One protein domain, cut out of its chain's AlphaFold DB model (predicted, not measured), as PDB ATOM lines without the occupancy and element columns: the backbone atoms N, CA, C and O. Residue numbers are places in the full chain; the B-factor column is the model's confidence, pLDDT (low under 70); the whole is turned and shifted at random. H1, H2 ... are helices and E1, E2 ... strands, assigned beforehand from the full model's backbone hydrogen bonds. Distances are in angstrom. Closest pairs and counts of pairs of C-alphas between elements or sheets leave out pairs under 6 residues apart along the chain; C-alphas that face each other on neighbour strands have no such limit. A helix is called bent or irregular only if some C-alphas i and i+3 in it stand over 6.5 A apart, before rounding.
ATOM      1  N   LYS A 162     192.247 188.826 147.917       91.50
ATOM      2  CA  LYS A 162     192.881 188.380 149.161       91.50
ATOM      3  C   LYS A 162     193.062 189.588 150.066       91.50
ATOM      4  O   LYS A 162     193.735 190.530 149.658       91.50
ATOM      5  N   ILE A 163     192.499 189.533 151.265       91.88
ATOM      6  CA  ILE A 163     192.590 190.596 152.266       91.88
ATOM      7  C   ILE A 163     193.230 190.023 153.527       91.88
ATOM      8  O   ILE A 163     192.836 188.958 154.008       91.88
ATOM      9  N   ASN A 164     194.205 190.746 154.067       90.69
ATOM     10  CA  ASN A 164     194.789 190.453 155.365       90.69
ATOM     11  C   ASN A 164     194.158 191.359 156.418       90.69
ATOM     12  O   ASN A 164     194.398 192.563 156.405       90.69
ATOM     13  N   LEU A 165     193.370 190.796 157.340       91.75
ATOM     14  CA  LEU A 165     192.674 191.609 158.342       91.75
ATOM     15  C   LEU A 165     193.617 192.374 159.270       91.75
ATOM     16  O   LEU A 165     193.228 193.434 159.743       91.75
ATOM     17  N   ASN A 166     194.860 191.912 159.465       91.12
ATOM     18  CA  ASN A 166     195.850 192.643 160.267       91.12
ATOM     19  C   ASN A 166     196.089 194.076 159.765       91.12
ATOM     20  O   ASN A 166     196.437 194.939 160.563       91.12
ATOM     21  N   ASP A 167     195.895 194.334 158.468       93.12
ATOM     22  CA  ASP A 167     196.100 195.658 157.868       93.12
ATOM     23  C   ASP A 167     194.983 196.655 158.249       93.12
ATOM     24  O   ASP A 167     195.115 197.853 158.011       93.12
ATOM     25  N   TYR A 168     193.898 196.158 158.855       94.50
ATOM     26  CA  TYR A 168     192.693 196.908 159.215       94.50
ATOM     27  C   TYR A 168     192.407 196.897 160.720       94.50
ATOM     28  O   TYR A 168     191.391 197.446 161.143       94.50
ATOM     29  N   ILE A 169     193.271 196.282 161.533       94.25
ATOM     30  CA  ILE A 169     193.153 196.327 162.992       94.25
ATOM     31  C   ILE A 169     193.762 197.628 163.504       94.25
ATOM     32  O   ILE A 169     194.940 197.917 163.284       94.25
ATOM     33  N   SER A 170     192.953 198.405 164.213       92.81
ATOM     34  CA  SER A 170     193.415 199.562 164.964       92.81
ATOM     35  C   SER A 170     194.176 199.116 166.205       92.81
ATOM     36  O   SER A 170     193.737 198.232 166.931       92.81
ATOM     37  N   ASN A 171     195.301 199.767 166.483       91.56
ATOM     38  CA  ASN A 171     196.061 199.577 167.716       91.56
ATOM     39  C   ASN A 171     195.645 200.550 168.833       91.56
ATOM     40  O   ASN A 171     196.305 200.605 169.869       91.56
ATOM     41  N   ASN A 172     194.593 201.344 168.616       90.44
ATOM     42  CA  ASN A 172     194.107 202.296 169.605       90.44
ATOM     43  C   ASN A 172     193.390 201.580 170.754       90.44
ATOM     44  O   ASN A 172     192.659 200.610 170.540       90.44
ATOM     45  N   ILE A 173     193.546 202.130 171.957       89.56
ATOM     46  CA  ILE A 173     192.782 201.761 173.149       89.56
ATOM     47  C   ILE A 173     191.923 202.964 173.533       89.56
ATOM     48  O   ILE A 173     192.430 204.073 173.707       89.56
ATOM     49  N   CYS A 174     190.622 202.734 173.655       86.25
ATOM     50  CA  CYS A 174     189.633 203.726 174.040       86.25
ATOM     51  C   CYS A 174     189.137 203.394 175.450       86.25
ATOM     52  O   CYS A 174     188.628 202.304 175.683       86.25
ATOM     53  N   THR A 175     189.276 204.335 176.379       82.75
ATOM     54  CA  THR A 175     188.835 204.207 177.779       82.75
ATOM     55  C   THR A 175     187.712 205.197 178.061       82.75
ATOM     56  O   THR A 175     187.722 206.261 177.443       82.75
ATOM     57  N   ASP A 176     186.860 204.957 179.059       68.75
ATOM     58  CA  ASP A 176     185.761 205.871 179.452       68.75
ATOM     59  C   ASP A 176     186.184 207.339 179.636       68.75
ATOM     60  O   ASP A 176     185.453 208.259 179.286       68.75
ATOM     61  N   GLN A 177     187.417 207.578 180.092       61.31
ATOM     62  CA  GLN A 177     188.001 208.920 180.245       61.31
ATOM     63  C   GLN A 177     188.156 209.704 178.924       61.31
ATOM     64  O   GLN A 177     188.287 210.926 178.946       61.31
ATOM     65  N   ASN A 178     188.174 209.014 177.780       57.38
ATOM     66  CA  ASN A 178     188.413 209.570 176.446       57.38
ATOM     67  C   ASN A 178     187.177 209.474 175.531       57.38
ATOM     68  O   ASN A 178     187.261 209.848 174.361       57.38
ATOM     69  N   ILE A 179     186.044 208.975 176.039       55.69
ATOM     70  CA  ILE A 179     184.790 208.883 175.287       55.69
ATOM     71  C   ILE A 179     184.035 210.205 175.469       55.69
ATOM     72  O   ILE A 179     183.543 210.511 176.553       55.69
ATOM     73  N   GLN A 180     183.941 211.015 174.412       44.00
ATOM     74  CA  GLN A 180     182.977 212.115 174.376       44.00
ATOM     75  C   GLN A 180     181.590 211.514 174.154       44.00
ATOM     76  O   GLN A 180     181.259 211.097 173.050       44.00
ATOM     77  N   THR A 181     180.774 211.463 175.205       44.28
ATOM     78  CA  THR A 181     179.368 211.056 175.115       44.28
ATOM     79  C   THR A 181     178.532 212.161 174.466       44.28
ATOM     80  O   THR A 181     177.754 212.823 175.141       44.28
ATOM     81  N   ASP A 182     178.692 212.349 173.160       37.00
ATOM     82  CA  ASP A 182     177.710 213.024 172.308       37.00
ATOM     83  C   ASP A 182     177.198 211.991 171.295       37.00
ATOM     84  O   ASP A 182     177.427 212.084 170.089       37.00
ATOM     85  N   ILE A 183     176.525 210.947 171.795       45.19
ATOM     86  CA  ILE A 183     175.650 210.140 170.941       45.19
ATOM     87  C   ILE A 183     174.344 210.920 170.842       45.19
ATOM     88  O   ILE A 183     173.426 210.734 171.643       45.19
ATOM     89  N   ASP A 184     174.290 211.830 169.876       34.94
ATOM     90  CA  ASP A 184     173.028 212.402 169.431       34.94
ATOM     91  C   ASP A 184     172.245 211.256 168.772       34.94
ATOM     92  O   ASP A 184     172.598 210.777 167.692       34.94
ATOM     93  N   SER A 192     170.472 199.719 156.212       62.56
ATOM     94  CA  SER A 192     170.146 198.309 156.469       62.56
ATOM     95  C   SER A 192     170.839 197.842 157.759       62.56
ATOM     96  O   SER A 192     171.923 198.333 158.073       62.56
ATOM     97  N   GLU A 193     170.256 196.884 158.489       63.47
ATOM     98  CA  GLU A 193     170.855 196.309 159.714       63.47
ATOM     99  C   GLU A 193     172.333 195.912 159.509       63.47
ATOM    100  O   GLU A 193     173.166 196.075 160.397       63.47
ATOM    101  N   VAL A 194     172.678 195.479 158.292       65.81
ATOM    102  CA  VAL A 194     174.042 195.133 157.874       65.81
ATOM    103  C   VAL A 194     174.976 196.352 157.873       65.81
ATOM    104  O   VAL A 194     176.109 196.261 158.332       65.81
ATOM    105  N   ALA A 195     174.525 197.509 157.391       67.25
ATOM    106  CA  ALA A 195     175.352 198.713 157.324       67.25
ATOM    107  C   ALA A 195     175.639 199.322 158.707       67.25
ATOM    108  O   ALA A 195     176.713 199.885 158.895       67.25
ATOM    109  N   MET A 196     174.727 199.175 159.675       71.75
ATOM    110  CA  MET A 196     174.961 199.586 161.070       71.75
ATOM    111  C   MET A 196     175.935 198.661 161.809       71.75
ATOM    112  O   MET A 196     176.593 199.075 162.761       71.75
ATOM    113  N   TYR A 197     176.023 197.394 161.401       80.12
ATOM    114  CA  TYR A 197     176.951 196.444 162.012       80.12
ATOM    115  C   TYR A 197     178.414 196.748 161.647       80.12
ATOM    116  O   TYR A 197     179.311 196.526 162.458       80.12
ATOM    117  N   TYR A 198     178.627 197.306 160.453       83.88
ATOM    118  CA  TYR A 198     179.931 197.615 159.861       83.88
ATOM    119  C   TYR A 198     180.226 199.112 159.840       83.88
ATOM    120  O   TYR A 198     180.496 199.699 158.792       83.88
ATOM    121  N   SER A 199     180.155 199.727 161.011       83.38
ATOM    122  CA  SER A 199     180.563 201.108 161.229       83.38
ATOM    123  C   SER A 199     181.334 201.203 162.530       83.38
ATOM    124  O   SER A 199     180.977 200.561 163.520       83.38
ATOM    125  N   ASN A 200     182.377 202.023 162.532       85.19
ATOM    126  CA  ASN A 200     183.020 202.409 163.774       85.19
ATOM    127  C   ASN A 200     182.154 203.417 164.522       85.19
ATOM    128  O   ASN A 200     181.344 204.134 163.930       85.19
ATOM    129  N   TYR A 201     182.340 203.465 165.833       76.00
ATOM    130  CA  TYR A 201     181.760 204.523 166.643       76.00
ATOM    131  C   TYR A 201     182.347 205.895 166.269       76.00
ATOM    132  O   TYR A 201     183.379 205.987 165.598       76.00
ATOM    133  N   THR A 202     181.713 206.964 166.744       69.75
ATOM    134  CA  THR A 202     182.136 208.363 166.567       69.75
ATOM    135  C   THR A 202     183.602 208.613 166.925       69.75
ATOM    136  O   THR A 202     184.265 209.430 166.291       69.75
ATOM    137  N   GLU A 203     184.137 207.873 167.894       69.81
ATOM    138  CA  GLU A 203     185.510 207.985 168.393       69.81
ATOM    139  C   GLU A 203     186.541 207.246 167.512       69.81
ATOM    140  O   GLU A 203     187.745 207.349 167.745       69.81
ATOM    141  N   GLY A 204     186.088 206.519 166.484       82.38
ATOM    142  CA  GLY A 204     186.925 205.758 165.557       82.38
ATOM    143  C   GLY A 204     187.238 204.318 166.004       82.38
ATOM    144  O   GLY A 204     186.740 203.840 167.032       82.38
ATOM    145  N   PRO A 205     188.038 203.580 165.204       89.75
ATOM    146  CA  PRO A 205     188.358 202.184 165.471       89.75
ATOM    147  C   PRO A 205     189.356 202.032 166.628       89.75
ATOM    148  O   PRO A 205     190.346 202.766 166.720       89.75
ATOM    149  N   GLY A 206     189.137 201.033 167.482       91.19
ATOM    150  CA  GLY A 206     189.978 200.731 168.643       91.19
ATOM    151  C   GLY A 206     189.303 199.801 169.652       91.19
ATOM    152  O   GLY A 206     188.086 199.598 169.601       91.19
ATOM    153  N   LEU A 207     190.104 199.251 170.570       92.06
ATOM    154  CA  LEU A 207     189.640 198.402 171.668       92.06
ATOM    155  C   LEU A 207     189.013 199.263 172.769       92.06
ATOM    156  O   LEU A 207     189.697 200.102 173.353       92.06
ATOM    157  N   ARG A 208     187.726 199.052 173.055       90.25
ATOM    158  CA  ARG A 208     187.007 199.765 174.120       90.25
ATOM    159  C   ARG A 208     187.134 199.045 175.442       90.25
ATOM    160  O   ARG A 208     186.723 197.896 175.521       90.25
ATOM    161  N   ILE A 209     187.647 199.741 176.448       90.88
ATOM    162  CA  ILE A 209     187.782 199.257 177.817       90.88
ATOM    163  C   ILE A 209     186.966 200.164 178.734       90.88
ATOM    164  O   ILE A 209     187.196 201.374 178.784       90.88
ATOM    165  N   TYR A 210     186.050 199.555 179.473       88.50
ATOM    166  CA  TYR A 210     185.171 200.219 180.424       88.50
ATOM    167  C   TYR A 210     185.736 200.121 181.834       88.50
ATOM    168  O   TYR A 210     186.338 199.113 182.198       88.50
ATOM    169  N   GLY A 211     185.515 201.147 182.649       86.19
ATOM    170  CA  GLY A 211     185.878 201.171 184.059       86.19
ATOM    171  C   GLY A 211     187.293 201.671 184.355       86.19
ATOM    172  O   GLY A 211     187.916 202.425 183.605       86.19
ATOM    173  N   TYR A 212     187.783 201.279 185.529       86.75
ATOM    174  CA  TYR A 212     189.006 201.802 186.139       86.75
ATOM    175  C   TYR A 212     190.021 200.677 186.336       86.75
ATOM    176  O   TYR A 212     189.643 199.518 186.450       86.75
ATOM    177  N   ASN A 213     191.311 201.007 186.403       87.19
ATOM    178  CA  ASN A 213     192.413 200.047 186.540       87.19
ATOM    179  C   ASN A 213     192.115 198.958 187.592       87.19
ATOM    180  O   ASN A 213     191.750 199.301 188.717       87.19
ATOM    181  N   GLN A 214     192.303 197.685 187.218       82.88
ATOM    182  CA  GLN A 214     192.009 196.450 187.969       82.88
ATOM    183  C   GLN A 214     190.524 196.112 188.179       82.88
ATOM    184  O   GLN A 214     190.197 195.030 188.659       82.88
ATOM    185  N   TYR A 215     189.633 197.015 187.775       85.44
ATOM    186  CA  TYR A 215     188.176 196.856 187.742       85.44
ATOM    187  C   TYR A 215     187.628 197.115 186.338       85.44
ATOM    188  O   TYR A 215     186.440 197.391 186.178       85.44
ATOM    189  N   ALA A 216     188.505 197.093 185.335       89.94
ATOM    190  CA  ALA A 216     188.138 197.383 183.970       89.94
ATOM    191  C   ALA A 216     187.687 196.111 183.253       89.94
ATOM    192  O   ALA A 216     188.140 195.005 183.573       89.94
ATOM    193  N   SER A 217     186.807 196.269 182.277       92.44
ATOM    194  CA  SER A 217     186.270 195.164 181.493       92.44
ATOM    195  C   SER A 217     186.065 195.543 180.030       92.44
ATOM    196  O   SER A 217     186.116 196.710 179.635       92.44
ATOM    197  N   LEU A 218     185.869 194.518 179.209       91.88
ATOM    198  CA  LEU A 218     185.556 194.604 177.790       91.88
ATOM    199  C   LEU A 218     184.155 194.050 177.569       91.88
ATOM    200  O   LEU A 218     183.822 192.975 178.069       91.88
ATOM    201  N   GLU A 219     183.371 194.711 176.725       90.00
ATOM    202  CA  GLU A 219     182.158 194.103 176.189       90.00
ATOM    203  C   GLU A 219     182.466 193.373 174.881       90.00
ATOM    204  O   GLU A 219     182.990 193.950 173.926       90.00
ATOM    205  N   THR A 220     182.095 192.092 174.794       85.75
ATOM    206  CA  THR A 220     182.319 191.279 173.586       85.75
ATOM    207  C   THR A 220     181.675 191.898 172.338       85.75
ATOM    208  O   THR A 220     182.219 191.787 171.240       85.75
ATOM    209  N   SER A 221     180.543 192.595 172.496       85.00
ATOM    210  CA  SER A 221     179.854 193.339 171.431       85.00
ATOM    211  C   SER A 221     180.688 194.466 170.822       85.00
ATOM    212  O   SER A 221     180.479 194.802 169.655       85.00
ATOM    213  N   ASP A 222     181.641 195.019 171.573       88.44
ATOM    214  CA  ASP A 222     182.481 196.137 171.146       88.44
ATOM    215  C   ASP A 222     183.797 195.713 170.512       88.44
ATOM    216  O   ASP A 222     184.455 196.533 169.870       88.44
ATOM    217  N   LEU A 223     184.154 194.425 170.590       91.50
ATOM    218  CA  LEU A 223     185.344 193.892 169.920       91.50
ATOM    219  C   LEU A 223     185.305 194.136 168.409       91.50
ATOM    220  O   LEU A 223     186.351 194.292 167.789       91.50
ATOM    221  N   LYS A 224     184.114 194.260 167.810       90.19
ATOM    222  CA  LYS A 224     183.963 194.636 166.398       90.19
ATOM    223  C   LYS A 224     184.562 196.004 166.064       90.19
ATOM    224  O   LYS A 224     184.919 196.239 164.914       90.19
ATOM    225  N   ASN A 225     184.677 196.916 167.033       91.31
ATOM    226  CA  ASN A 225     185.191 198.264 166.794       91.31
ATOM    227  C   ASN A 225     186.703 198.291 166.538       91.31
ATOM    228  O   ASN A 225     187.223 199.312 166.098       91.31
ATOM    229  N   ILE A 226     187.425 197.193 166.780       93.25
ATOM    230  CA  ILE A 226     188.865 197.135 166.502       93.25
ATOM    231  C   ILE A 226     189.180 197.190 165.003       93.25
ATOM    232  O   ILE A 226     190.297 197.538 164.633       93.25
ATOM    233  N   ILE A 227     188.225 196.826 164.142       93.25
ATOM    234  CA  ILE A 227     188.391 196.848 162.688       93.25
ATOM    235  C   ILE A 227     188.049 198.251 162.178       93.25
ATOM    236  O   ILE A 227     186.979 198.772 162.482       93.25
ATOM    237  N   ASP A 228     188.927 198.848 161.373       93.75
ATOM    238  CA  ASP A 228     188.616 200.026 160.556       93.75
ATOM    239  C   ASP A 228     187.704 199.605 159.391       93.75
ATOM    240  O   ASP A 228     188.160 199.222 158.303       93.75
ATOM    241  N   TRP A 229     186.395 199.622 159.655       92.31
ATOM    242  CA  TRP A 229     185.374 199.144 158.725       92.31
ATOM    243  C   TRP A 229     185.315 199.989 157.458       92.31
ATOM    244  O   TRP A 229     185.140 199.440 156.369       92.31
ATOM    245  N   ASP A 230     185.521 201.300 157.575       90.81
ATOM    246  CA  ASP A 230     185.500 202.216 156.437       90.81
ATOM    247  C   ASP A 230     186.665 201.946 155.483       90.81
ATOM    248  O   ASP A 230     186.475 201.892 154.261       90.81
ATOM    249  N   SER A 231     187.874 201.738 156.014       94.19
ATOM    250  CA  SER A 231     189.039 201.403 155.192       94.19
ATOM    251  C   SER A 231     188.919 200.017 154.561       94.19
ATOM    252  O   SER A 231     189.195 199.886 153.365       94.19
ATOM    253  N   LEU A 232     188.461 199.014 155.318       94.81
ATOM    254  CA  LEU A 232     188.244 197.656 154.810       94.81
ATOM    255  C   LEU A 232     187.199 197.643 153.688       94.81
ATOM    256  O   LEU A 232     187.439 197.095 152.609       94.81
ATOM    257  N   LYS A 233     186.054 198.295 153.919       93.94
ATOM    258  CA  LYS A 233     184.980 198.428 152.936       93.94
ATOM    259  C   LYS A 233     185.474 199.127 151.675       93.94
ATOM    260  O   LYS A 233     185.228 198.641 150.575       93.94
ATOM    261  N   ARG A 234     186.189 200.248 151.819       94.31
ATOM    262  CA  ARG A 234     186.713 201.020 150.685       94.31
ATOM    263  C   ARG A 234     187.676 200.199 149.824       94.31
ATOM    264  O   ARG A 234     187.531 200.236 148.605       94.31
ATOM    265  N   ASP A 235     188.618 199.470 150.425       95.81
ATOM    266  CA  ASP A 235     189.559 198.623 149.674       95.81
ATOM    267  C   ASP A 235     188.833 197.478 148.951       95.81
ATOM    268  O   ASP A 235     189.040 197.245 147.758       95.81
ATOM    269  N   ILE A 236     187.902 196.805 149.633       93.88
ATOM    270  CA  ILE A 236     187.110 195.732 149.024       93.88
ATOM    271  C   ILE A 236     186.263 196.265 147.859       93.88
ATOM    272  O   ILE A 236     186.313 195.692 146.769       93.88
ATOM    273  N   ASP A 237     185.547 197.376 148.038       94.25
ATOM    274  CA  ASP A 237     184.740 198.005 146.985       94.25
ATOM    275  C   ASP A 237     185.609 198.452 145.794       94.25
ATOM    276  O   ASP A 237     185.243 198.248 144.629       94.25
ATOM    277  N   GLU A 238     186.797 199.011 146.054       93.81
ATOM    278  CA  GLU A 238     187.754 199.384 145.009       93.81
ATOM    279  C   GLU A 238     188.214 198.150 144.220       93.81
ATOM    280  O   GLU A 238     188.191 198.155 142.981       93.81
ATOM    281  N   GLN A 239     188.567 197.056 144.892       92.81
ATOM    282  CA  GLN A 239     188.970 195.814 144.231       92.81
ATOM    283  C   GLN A 239     187.811 195.154 143.464       92.81
ATOM    284  O   GLN A 239     188.021 194.632 142.361       92.81
ATOM    285  N   LEU A 240     186.581 195.226 143.981       91.62
ATOM    286  CA  LEU A 240     185.370 194.736 143.317       91.62
ATOM    287  C   LEU A 240     184.992 195.568 142.084       91.62
ATOM    288  O   LEU A 240     184.503 195.008 141.099       91.62
ATOM    289  N   SER A 241     185.299 196.870 142.058       90.00
ATOM    290  CA  SER A 241     185.085 197.726 140.878       90.00
ATOM    291  C   SER A 241     185.893 197.283 139.644       90.00
ATOM    292  O   SER A 241     185.544 197.592 138.500       90.00
ATOM    293  N   HIS A 242     186.944 196.484 139.857       87.31
ATOM    294  CA  HIS A 242     187.757 195.876 138.805       87.31
ATOM    295  C   HIS A 242     187.260 194.479 138.380       87.31
ATOM    296  O   HIS A 242     187.852 193.861 137.488       87.31
ATOM    297  N   LYS A 243     186.187 193.962 138.997       86.00
ATOM    298  CA  LYS A 243     185.562 192.669 138.675       86.00
ATOM    299  C   LYS A 243     184.419 192.823 137.672       86.00
ATOM    300  O   LYS A 243     183.951 193.918 137.351       86.00
ATOM    301  N   ARG A 244     183.958 191.692 137.127       79.94
ATOM    302  CA  ARG A 244     182.837 191.670 136.180       79.94
ATOM    303  C   ARG A 244     181.551 192.118 136.878       79.94
ATOM    304  O   ARG A 244     181.201 191.593 137.928       79.94
ATOM    305  N   LYS A 245     180.814 193.023 136.230       83.44
ATOM    306  CA  LYS A 245     179.495 193.462 136.699       83.44
ATOM    307  C   LYS A 245     178.511 192.295 136.805       83.44
ATOM    308  O   LYS A 245     178.404 191.490 135.874       83.44
ATOM    309  N   TYR A 246     177.746 192.277 137.886       83.00
ATOM    310  CA  TYR A 246     176.582 191.423 138.089       83.00
ATOM    311  C   TYR A 246     175.326 192.283 137.944       83.00
ATOM    312  O   TYR A 246     175.288 193.397 138.452       83.00
ATOM    313  N   GLU A 247     174.337 191.832 137.169       86.12
ATOM    314  CA  GLU A 247     173.079 192.579 136.963       86.12
ATOM    315  C   GLU A 247     173.277 194.080 136.628       86.12
ATOM    316  O   GLU A 247     172.527 194.949 137.057       86.12
ATOM    317  N   LYS A 248     174.295 194.395 135.810       87.25
ATOM    318  CA  LYS A 248     174.688 195.758 135.382       87.25
ATOM    319  C   LYS A 248     175.301 196.665 136.468       87.25
ATOM    320  O   LYS A 248     175.664 197.793 136.126       87.25
ATOM    321  N   ARG A 249     175.528 196.188 137.695       89.81
ATOM    322  CA  ARG A 249     176.268 196.908 138.750       89.81
ATOM    323  C   ARG A 249     177.571 196.204 139.130       89.81
ATOM    324  O   ARG A 249     177.775 195.037 138.796       89.81
ATOM    325  N   TYR A 250     178.474 196.934 139.773       87.94
ATOM    326  CA  TYR A 250     179.585 196.301 140.482       87.94
ATOM    327  C   TYR A 250     179.051 195.700 141.782       87.94
ATOM    328  O   TYR A 250     178.085 196.222 142.342       87.94
ATOM    329  N   LEU A 251     179.636 194.572 142.183       91.12
ATOM    330  CA  LEU A 251     179.412 194.046 143.522       91.12
ATOM    331  C   LEU A 251     180.075 194.982 144.533       91.12
ATOM    332  O   LEU A 251     181.038 195.668 144.181       91.12
ATOM    333  N   ASP A 252     179.570 194.985 145.752       91.19
ATOM    334  CA  ASP A 252     180.114 195.749 146.868       91.19
ATOM    335  C   ASP A 252     180.320 194.853 148.095       91.19
ATOM    336  O   ASP A 252     180.017 193.659 148.083       91.19
ATOM    337  N   PHE A 253     180.886 195.428 149.149       91.19
ATOM    338  CA  PHE A 253     181.135 194.770 150.424       91.19
ATOM    339  C   PHE A 253     179.898 194.033 150.974       91.19
ATOM    340  O   PHE A 253     180.001 192.886 151.410       91.19
ATOM    341  N   TYR A 254     178.714 194.644 150.905       89.69
ATOM    342  CA  TYR A 254     177.496 194.090 151.503       89.69
ATOM    343  C   TYR A 254     176.900 192.920 150.705       89.69
ATOM    344  O   TYR A 254     176.041 192.208 151.218       89.69
ATOM    345  N   ASP A 255     177.377 192.662 149.482       89.69
ATOM    346  CA  ASP A 255     177.038 191.441 148.741       89.69
ATOM    347  C   ASP A 255     177.706 190.179 149.318       89.69
ATOM    348  O   ASP A 255     177.273 189.063 149.018       89.69
ATOM    349  N   PHE A 256     178.776 190.339 150.105       90.31
ATOM    350  CA  PHE A 256     179.580 189.230 150.631       90.31
ATOM    351  C   PHE A 256     179.472 189.056 152.143       90.31
ATOM    352  O   PHE A 256     179.641 187.930 152.614       90.31
ATOM    353  N   PHE A 257     179.219 190.137 152.886       88.69
ATOM    354  CA  PHE A 257     179.293 190.142 154.344       88.69
ATOM    355  C   PHE A 257     177.950 190.480 154.994       88.69
ATOM    356  O   PHE A 257     177.295 191.465 154.658       88.69
ATOM    357  N   ASP A 258     177.580 189.656 155.968       85.19
ATOM    358  CA  ASP A 258     176.420 189.781 156.855       85.19
ATOM    359  C   ASP A 258     176.875 189.903 158.316       85.19
ATOM    360  O   ASP A 258     178.061 189.786 158.600       85.19
ATOM    361  N   VAL A 259     175.963 190.114 159.262       78.50
ATOM    362  CA  VAL A 259     176.302 190.299 160.689       78.50
ATOM    363  C   VAL A 259     177.072 189.125 161.324       78.50
ATOM    364  O   VAL A 259     177.757 189.327 162.316       78.50
ATOM    365  N   ASP A 260     177.019 187.928 160.727       83.81
ATOM    366  CA  ASP A 260     177.655 186.697 161.229       83.81
ATOM    367  C   ASP A 260     178.949 186.349 160.472       83.81
ATOM    368  O   ASP A 260     179.466 185.225 160.528       83.81
ATOM    369  N   SER A 261     179.462 187.284 159.673       88.38
ATOM    370  CA  SER A 261     180.646 187.040 158.855       88.38
ATOM    371  C   SER A 261     181.942 187.076 159.655       88.38
ATOM    372  O   SER A 261     182.921 186.486 159.203       88.38
ATOM    373  N   PHE A 262     181.957 187.701 160.828       90.38
ATOM    374  CA  PHE A 262     183.134 187.824 161.683       90.38
ATOM    375  C   PHE A 262     182.788 187.331 163.083       90.38
ATOM    376  O   PHE A 262     181.785 187.746 163.655       90.38
ATOM    377  N   ASP A 263     183.624 186.451 163.621       91.38
ATOM    378  CA  ASP A 263     183.509 185.960 164.991       91.38
ATOM    379  C   ASP A 263     184.676 186.501 165.817       91.38
ATOM    380  O   ASP A 263     185.834 186.430 165.394       91.38
ATOM    381  N   PHE A 264     184.361 187.073 166.974       93.00
ATOM    382  CA  PHE A 264     185.319 187.768 167.827       93.00
ATOM    383  C   PHE A 264     185.481 187.010 169.135       93.00
ATOM    384  O   PHE A 264     184.504 186.652 169.790       93.00
ATOM    385  N   SER A 265     186.726 186.812 169.546       94.12
ATOM    386  CA  SER A 265     187.043 186.266 170.858       94.12
ATOM    387  C   SER A 265     188.180 187.034 171.510       94.12
ATOM    388  O   SER A 265     188.992 187.675 170.842       94.12
ATOM    389  N   VAL A 266     188.224 186.964 172.835       95.69
ATOM    390  CA  VAL A 266     189.253 187.584 173.663       95.69
ATOM    391  C   VAL A 266     189.695 186.589 174.732       95.69
ATOM    392  O   VAL A 266     188.906 185.748 175.165       95.69
ATOM    393  N   ASP A 267     190.969 186.631 175.109       94.94
ATOM    394  CA  ASP A 267     191.542 185.759 176.137       94.94
ATOM    395  C   ASP A 267     191.200 186.194 177.570       94.94
ATOM    396  O   ASP A 267     191.049 185.336 178.441       94.94
ATOM    397  N   ASN A 268     191.032 187.498 177.800       92.56
ATOM    398  CA  ASN A 268     190.539 188.068 179.047       92.56
ATOM    399  C   ASN A 268     189.584 189.246 178.793       92.56
ATOM    400  O   ASN A 268     189.920 190.158 178.041       92.56
ATOM    401  N   SER A 269     188.419 189.244 179.441       93.00
ATOM    402  CA  SER A 269     187.404 190.303 179.338       93.00
ATOM    403  C   SER A 269     187.202 191.103 180.620       93.00
ATOM    404  O   SER A 269     186.564 192.148 180.563       93.00
ATOM    405  N   ASP A 270     187.723 190.648 181.760       92.19
ATOM    406  CA  ASP A 270     187.378 191.194 183.075       92.19
ATOM    407  C   ASP A 270     188.617 191.404 183.949       92.19
ATOM    408  O   ASP A 270     189.647 190.748 183.777       92.19
ATOM    409  N   ASN A 271     188.495 192.293 184.938       90.50
ATOM    410  CA  ASN A 271     189.563 192.657 185.879       90.50
ATOM    411  C   ASN A 271     190.854 193.111 185.176       90.50
ATOM    412  O   ASN A 271     191.963 192.801 185.615       90.50
ATOM    413  N   ILE A 272     190.702 193.832 184.067       91.94
ATOM    414  CA  ILE A 272     191.807 194.314 183.246       91.94
ATOM    415  C   ILE A 272     192.511 195.469 183.963       91.94
ATOM    416  O   ILE A 272     191.885 196.366 184.538       91.94
ATOM    417  N   SER A 273     193.837 195.443 183.922       93.06
ATOM    418  CA  SER A 273     194.716 196.394 184.591       93.06
ATOM    419  C   SER A 273     195.743 196.994 183.634       93.06
ATOM    420  O   SER A 273     196.090 196.416 182.607       93.06
ATOM    421  N   ASN A 274     196.289 198.155 183.999       92.25
ATOM    422  CA  ASN A 274     197.471 198.691 183.328       92.25
ATOM    423  C   ASN A 274     198.642 197.709 183.472       92.25
ATOM    424  O   ASN A 274     198.977 197.295 184.584       92.25
ATOM    425  N   GLY A 275     199.293 197.394 182.355       92.88
ATOM    426  CA  GLY A 275     200.357 196.398 182.256       92.88
ATOM    427  C   GLY A 275     199.880 194.996 181.873       92.88
ATOM    428  O   GLY A 275     200.732 194.131 181.670       92.88
ATOM    429  N   ASP A 276     198.569 194.769 181.759       95.56
ATOM    430  CA  ASP A 276     198.036 193.527 181.201       95.56
ATOM    431  C   ASP A 276     198.171 193.511 179.676       95.56
ATOM    432  O   ASP A 276     198.151 194.550 179.016       95.56
ATOM    433  N   SER A 277     198.244 192.307 179.111       95.25
ATOM    434  CA  SER A 277     198.172 192.091 177.668       95.25
ATOM    435  C   SER A 277     196.869 191.363 177.341       95.25
ATOM    436  O   SER A 277     196.588 190.317 177.926       95.25
ATOM    437  N   VAL A 278     196.089 191.894 176.400       95.44
ATOM    438  CA  VAL A 278     194.810 191.318 175.960       95.44
ATOM    439  C   VAL A 278     194.902 190.931 174.490       95.44
ATOM    440  O   VAL A 278     195.186 191.775 173.639       95.44
ATOM    441  N   CYS A 279     194.651 189.666 174.163       95.69
ATOM    442  CA  CYS A 279     194.674 189.157 172.797       95.69
ATOM    443  C   CYS A 279     193.258 189.032 172.232       95.69
ATOM    444  O   CYS A 279     192.482 188.174 172.655       95.69
ATOM    445  N   VAL A 280     192.946 189.840 171.219       96.38
ATOM    446  CA  VAL A 280     191.684 189.744 170.478       96.38
ATOM    447  C   VAL A 280     191.911 188.963 169.193       96.38
ATOM    448  O   VAL A 280     192.824 189.268 168.426       96.38
ATOM    449  N   THR A 281     191.075 187.957 168.950       95.31
ATOM    450  CA  THR A 281     191.103 187.130 167.742       95.31
ATOM    451  C   THR A 281     189.845 187.359 166.916       95.31
ATOM    452  O   THR A 281     188.731 187.286 167.430       95.31
ATOM    453  N   VAL A 282     190.040 187.607 165.621       94.31
ATOM    454  CA  VAL A 282     188.983 187.712 164.615       94.31
ATOM    455  C   VAL A 282     189.046 186.484 163.720       94.31
ATOM    456  O   VAL A 282     189.975 186.316 162.920       94.31
ATOM    457  N   ASN A 283     188.031 185.638 163.840       90.19
ATOM    458  CA  ASN A 283     187.838 184.471 162.998       90.19
ATOM    459  C   ASN A 283     186.908 184.818 161.834       90.19
ATOM    460  O   ASN A 283     185.848 185.418 162.007       90.19
ATOM    461  N   THR A 284     187.294 184.397 160.632       87.62
ATOM    462  CA  THR A 284     186.494 184.544 159.412       87.62
ATOM    463  C   THR A 284     186.284 183.197 158.748       87.62
ATOM    464  O   THR A 284     187.024 182.237 158.975       87.62
ATOM    465  N   LYS A 285     185.288 183.118 157.865       78.38
ATOM    466  CA  LYS A 285     185.163 181.980 156.949       78.38
ATOM    467  C   LYS A 285     186.322 182.028 155.950       78.38
ATOM    468  O   LYS A 285     186.742 183.103 155.528       78.38
ATOM    469  N   GLU A 286     186.820 180.860 155.542       70.00
ATOM    470  CA  GLU A 286     187.974 180.773 154.632       70.00
ATOM    471  C   GLU A 286     187.702 181.415 153.259       70.00
ATOM    472  O   GLU A 286     188.627 181.916 152.627       70.00
ATOM    473  N   ASN A 287     186.447 181.407 152.787       82.38
ATOM    474  CA  ASN A 287     186.067 181.930 151.474       82.38
ATOM    475  C   ASN A 287     184.641 182.503 151.476       82.38
ATOM    476  O   ASN A 287     183.684 181.775 151.749       82.38
ATOM    477  N   TYR A 288     184.488 183.761 151.059       88.38
ATOM    478  CA  TYR A 288     183.195 184.377 150.745       88.38
ATOM    479  C   TYR A 288     183.013 184.366 149.231       88.38
ATOM    480  O   TYR A 288     183.814 184.938 148.489       88.38
ATOM    481  N   MET A 289     181.986 183.667 148.753       87.81
ATOM    482  CA  MET A 289     181.758 183.462 147.326       87.81
ATOM    483  C   MET A 289     180.394 183.984 146.900       87.81
ATOM    484  O   MET A 289     179.365 183.478 147.339       87.81
ATOM    485  N   PHE A 290     180.400 184.913 145.949       87.00
ATOM    486  CA  PHE A 290     179.194 185.407 145.301       87.00
ATOM    487  C   PHE A 290     179.447 185.571 143.801       87.00
ATOM    488  O   PHE A 290     180.423 186.191 143.382       87.00
ATOM    489  N   ASN A 291     178.590 184.980 142.962       84.44
ATOM    490  CA  ASN A 291     178.649 185.096 141.499       84.44
ATOM    491  C   ASN A 291     180.060 184.879 140.878       84.44
ATOM    492  O   ASN A 291     180.530 185.666 140.056       84.44
ATOM    493  N   ASN A 292     180.746 183.795 141.259       81.12
ATOM    494  CA  ASN A 292     182.111 183.450 140.811       81.12
ATOM    495  C   ASN A 292     183.199 184.489 141.148       81.12
ATOM    496  O   ASN A 292     184.306 184.408 140.616       81.12
ATOM    497  N   VAL A 293     182.897 185.450 142.016       88.25
ATOM    498  CA  VAL A 293     183.885 186.290 142.687       88.25
ATOM    499  C   VAL A 293     184.111 185.696 144.072       88.25
ATOM    500  O   VAL A 293     183.169 185.266 144.741       88.25
ATOM    501  N   THR A 294     185.373 185.626 144.477       91.00
ATOM    502  CA  THR A 294     185.789 185.048 145.755       91.00
ATOM    503  C   THR A 294     186.583 186.088 146.524       91.00
ATOM    504  O   THR A 294     187.507 186.680 145.960       91.00
ATOM    505  N   ILE A 295     186.215 186.297 147.786       92.50
ATOM    506  CA  ILE A 295     186.979 187.071 148.760       92.50
ATOM    507  C   ILE A 295     187.526 186.091 149.800       92.50
ATOM    508  O   ILE A 295     186.775 185.362 150.445       92.50
ATOM    509  N   GLU A 296     188.846 186.063 149.922       92.00
ATOM    510  CA  GLU A 296     189.601 185.304 150.913       92.00
ATOM    511  C   GLU A 296     190.051 186.281 152.003       92.00
ATOM    512  O   GLU A 296     190.893 187.148 151.746       92.00
ATOM    513  N   LEU A 297     189.488 186.148 153.205       90.00
ATOM    514  CA  LEU A 297     189.949 186.866 154.391       90.00
ATOM    515  C   LEU A 297     190.869 185.946 155.191       90.00
ATOM    516  O   LEU A 297     190.469 184.838 155.552       90.00
ATOM    517  N   SER A 298     192.084 186.395 155.500       85.81
ATOM    518  CA  SER A 298     192.858 185.753 156.562       85.81
ATOM    519  C   SER A 298     192.453 186.351 157.905       85.81
ATOM    520  O   SER A 298     192.603 187.561 158.099       85.81
ATOM    521  N   GLY A 299     191.982 185.495 158.817       81.38
ATOM    522  CA  GLY A 299     191.755 185.851 160.216       81.38
ATOM    523  C   GLY A 299     193.000 186.461 160.863       81.38
ATOM    524  O   GLY A 299     194.120 186.333 160.353       81.38
ATOM    525  N   CYS A 300     192.803 187.138 161.987       88.44
ATOM    526  CA  CYS A 300     193.882 187.825 162.686       88.44
ATOM    527  C   CYS A 300     193.770 187.655 164.198       88.44
ATOM    528  O   CYS A 300     192.690 187.416 164.730       88.44
ATOM    529  N   SER A 301     194.904 187.807 164.872       92.88
ATOM    530  CA  SER A 301     194.967 187.965 166.318       92.88
ATOM    531  C   SER A 301     195.888 189.138 166.607       92.88
ATOM    532  O   SER A 301     196.991 189.199 166.057       92.88
ATOM    533  N   TYR A 302     195.439 190.059 167.450       94.81
ATOM    534  CA  TYR A 302     196.214 191.223 167.853       94.81
ATOM    535  C   TYR A 302     196.241 191.326 169.375       94.81
ATOM    536  O   TYR A 302     195.205 191.221 170.031       94.81
ATOM    537  N   THR A 303     197.437 191.524 169.925       96.44
ATOM    538  CA  THR A 303     197.650 191.690 171.362       96.44
ATOM    539  C   THR A 303     197.818 193.168 171.683       96.44
ATOM    540  O   THR A 303     198.740 193.812 171.182       96.44
ATOM    541  N   TYR A 304     196.923 193.683 172.518       95.50
ATOM    542  CA  TYR A 304     196.960 195.029 173.067       95.50
ATOM    543  C   TYR A 304     197.702 195.003 174.398       95.50
ATOM    544  O   TYR A 304     197.375 194.197 175.264       95.50
ATOM    545  N   GLU A 305     198.670 195.898 174.566       95.38
ATOM    546  CA  GLU A 305     199.271 196.181 175.869       95.38
ATOM    547  C   GLU A 305     198.452 197.291 176.528       95.38
ATOM    548  O   GLU A 305     198.380 198.404 176.000       95.38
ATOM    549  N   ILE A 306     197.792 196.977 177.639       93.81
ATOM    550  CA  ILE A 306     196.856 197.888 178.287       93.81
ATOM    551  C   ILE A 306     197.621 198.924 179.107       93.81
ATOM    552  O   ILE A 306     198.411 198.589 179.988       93.81
ATOM    553  N   ASP A 307     197.359 200.196 178.831       88.88
ATOM    554  CA  ASP A 307     197.899 201.333 179.571       88.88
ATOM    555  C   ASP A 307     196.880 202.485 179.562       88.88
ATOM    556  O   ASP A 307     195.929 202.494 178.777       88.88
TER     557      ASP A 307
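This is residues 162 to 184 and 192 to 307 of the 557 residues of an uncharacterized protein of Oscillospiraceae bacterium (UniProt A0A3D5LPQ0). Two small three-stranded sheets, E1 E7 E6 and E4 E5 E8, follow each other end to end along the longest axis as one elongated wall, E7 running on into E8. H3, H1 and H4 cover one side of this wall, with the short strand pair E2 E3 next to H3, while H2 lies off the sheets near the cut. The printed part has 139 residues with four named helices and eight named strands, in the order E1 H1 E2 H2 E3 H3 H4 E4 E5 E6 E7 E8; under half of the residues are in these elements, and the class is mixed, helices and strands. The sheet E1 E7 E6 is mixed, E4 E5 E8 antiparallel and E2 E3 parallel. The whole is compact, with a radius of gyration of the C-alphas of 16.7 A, and elongated, spanning 54 by 34 by 20 A.

E1 is residues 162 to 164, with C-alpha 162 at (192.881, 188.380, 149.161), and H1 is 165 to 168. E2 is residues 173 to 175, H2 193 to 197, E3 207 to 209 and H3 220 to 226. H4, residues 229 to 241, is 17.9 A long and ends at C-alpha 241 (185.085, 197.726, 140.878). E4 is residues 262 to 266, 13.5 A; E5 is 277 to 284, 22.9 A; E6 is 288 to 290. E7, residues 293 to 298, and E8, residues 300 to 305, are 16.5 A each; C-alpha 305 is at (199.271, 196.181, 175.869).

E5 is the inner strand between E4, its hairpin partner, with N 281 and O 265 at 2.8 A, and E8, with N 282 and O 300 at 2.8 A. E7 runs on into E8 at 34 degrees. E7 pairs staggered: residues 293 to 295 with E6, a hairpin, N 295 and O 288 at 2.8 A, and 296 to 298 with E1, parallel, N 163 and O 296 at 2.9 A. H3 is on the sheet E4 E5 E8 at a height of 8.3 A, across the strands at 74 degrees to E4 on the local plane; its closest C-alphas to E4 are Leu 223 and Phe 264, 6.5 A. H1 is on the same face, at 7.2 A. H4 is on the sheet E1 E7 E6 at 10.5 A, along the strands, at 16 degrees to E1 on the local plane. H1 and H4 only just touch, with 3 pairs of C-alphas within 8 A, the closest Tyr 168 and Leu 232 at 6.3 A, H4 with residues 229 to 232 alone. E3 is the parallel neighbour of E2, N 174 and O 207 at 2.8 A; the closest C-alphas of E3 and H3 are Leu 207 and Ile 226, 5.4 A. H2 touches no helix. In H2 and H4 every O i to N i+4 pair is within hydrogen-bond range, in H3 0 of 3, with 3 of 4 O i to N i+3 pairs; H1 is too short for an i+4 pair. H3 is irregular, but only just: C-alphas 221 and 224 are 6.6 A apart.

The two C-alphas farthest apart are those of Gln 214 and Lys 248, 55.4 A. Residues 185 to 191 are not printed, and C-alphas 184 and 192 are 19.4 A apart across this cut, in the link from E2 to H2. The link from H4 to E4, residues 242 to 261, is long. The mean pLDDT of the printed part is 86.0; residues 176 to 184, 192 to 195 and 202 to 203 are under 70.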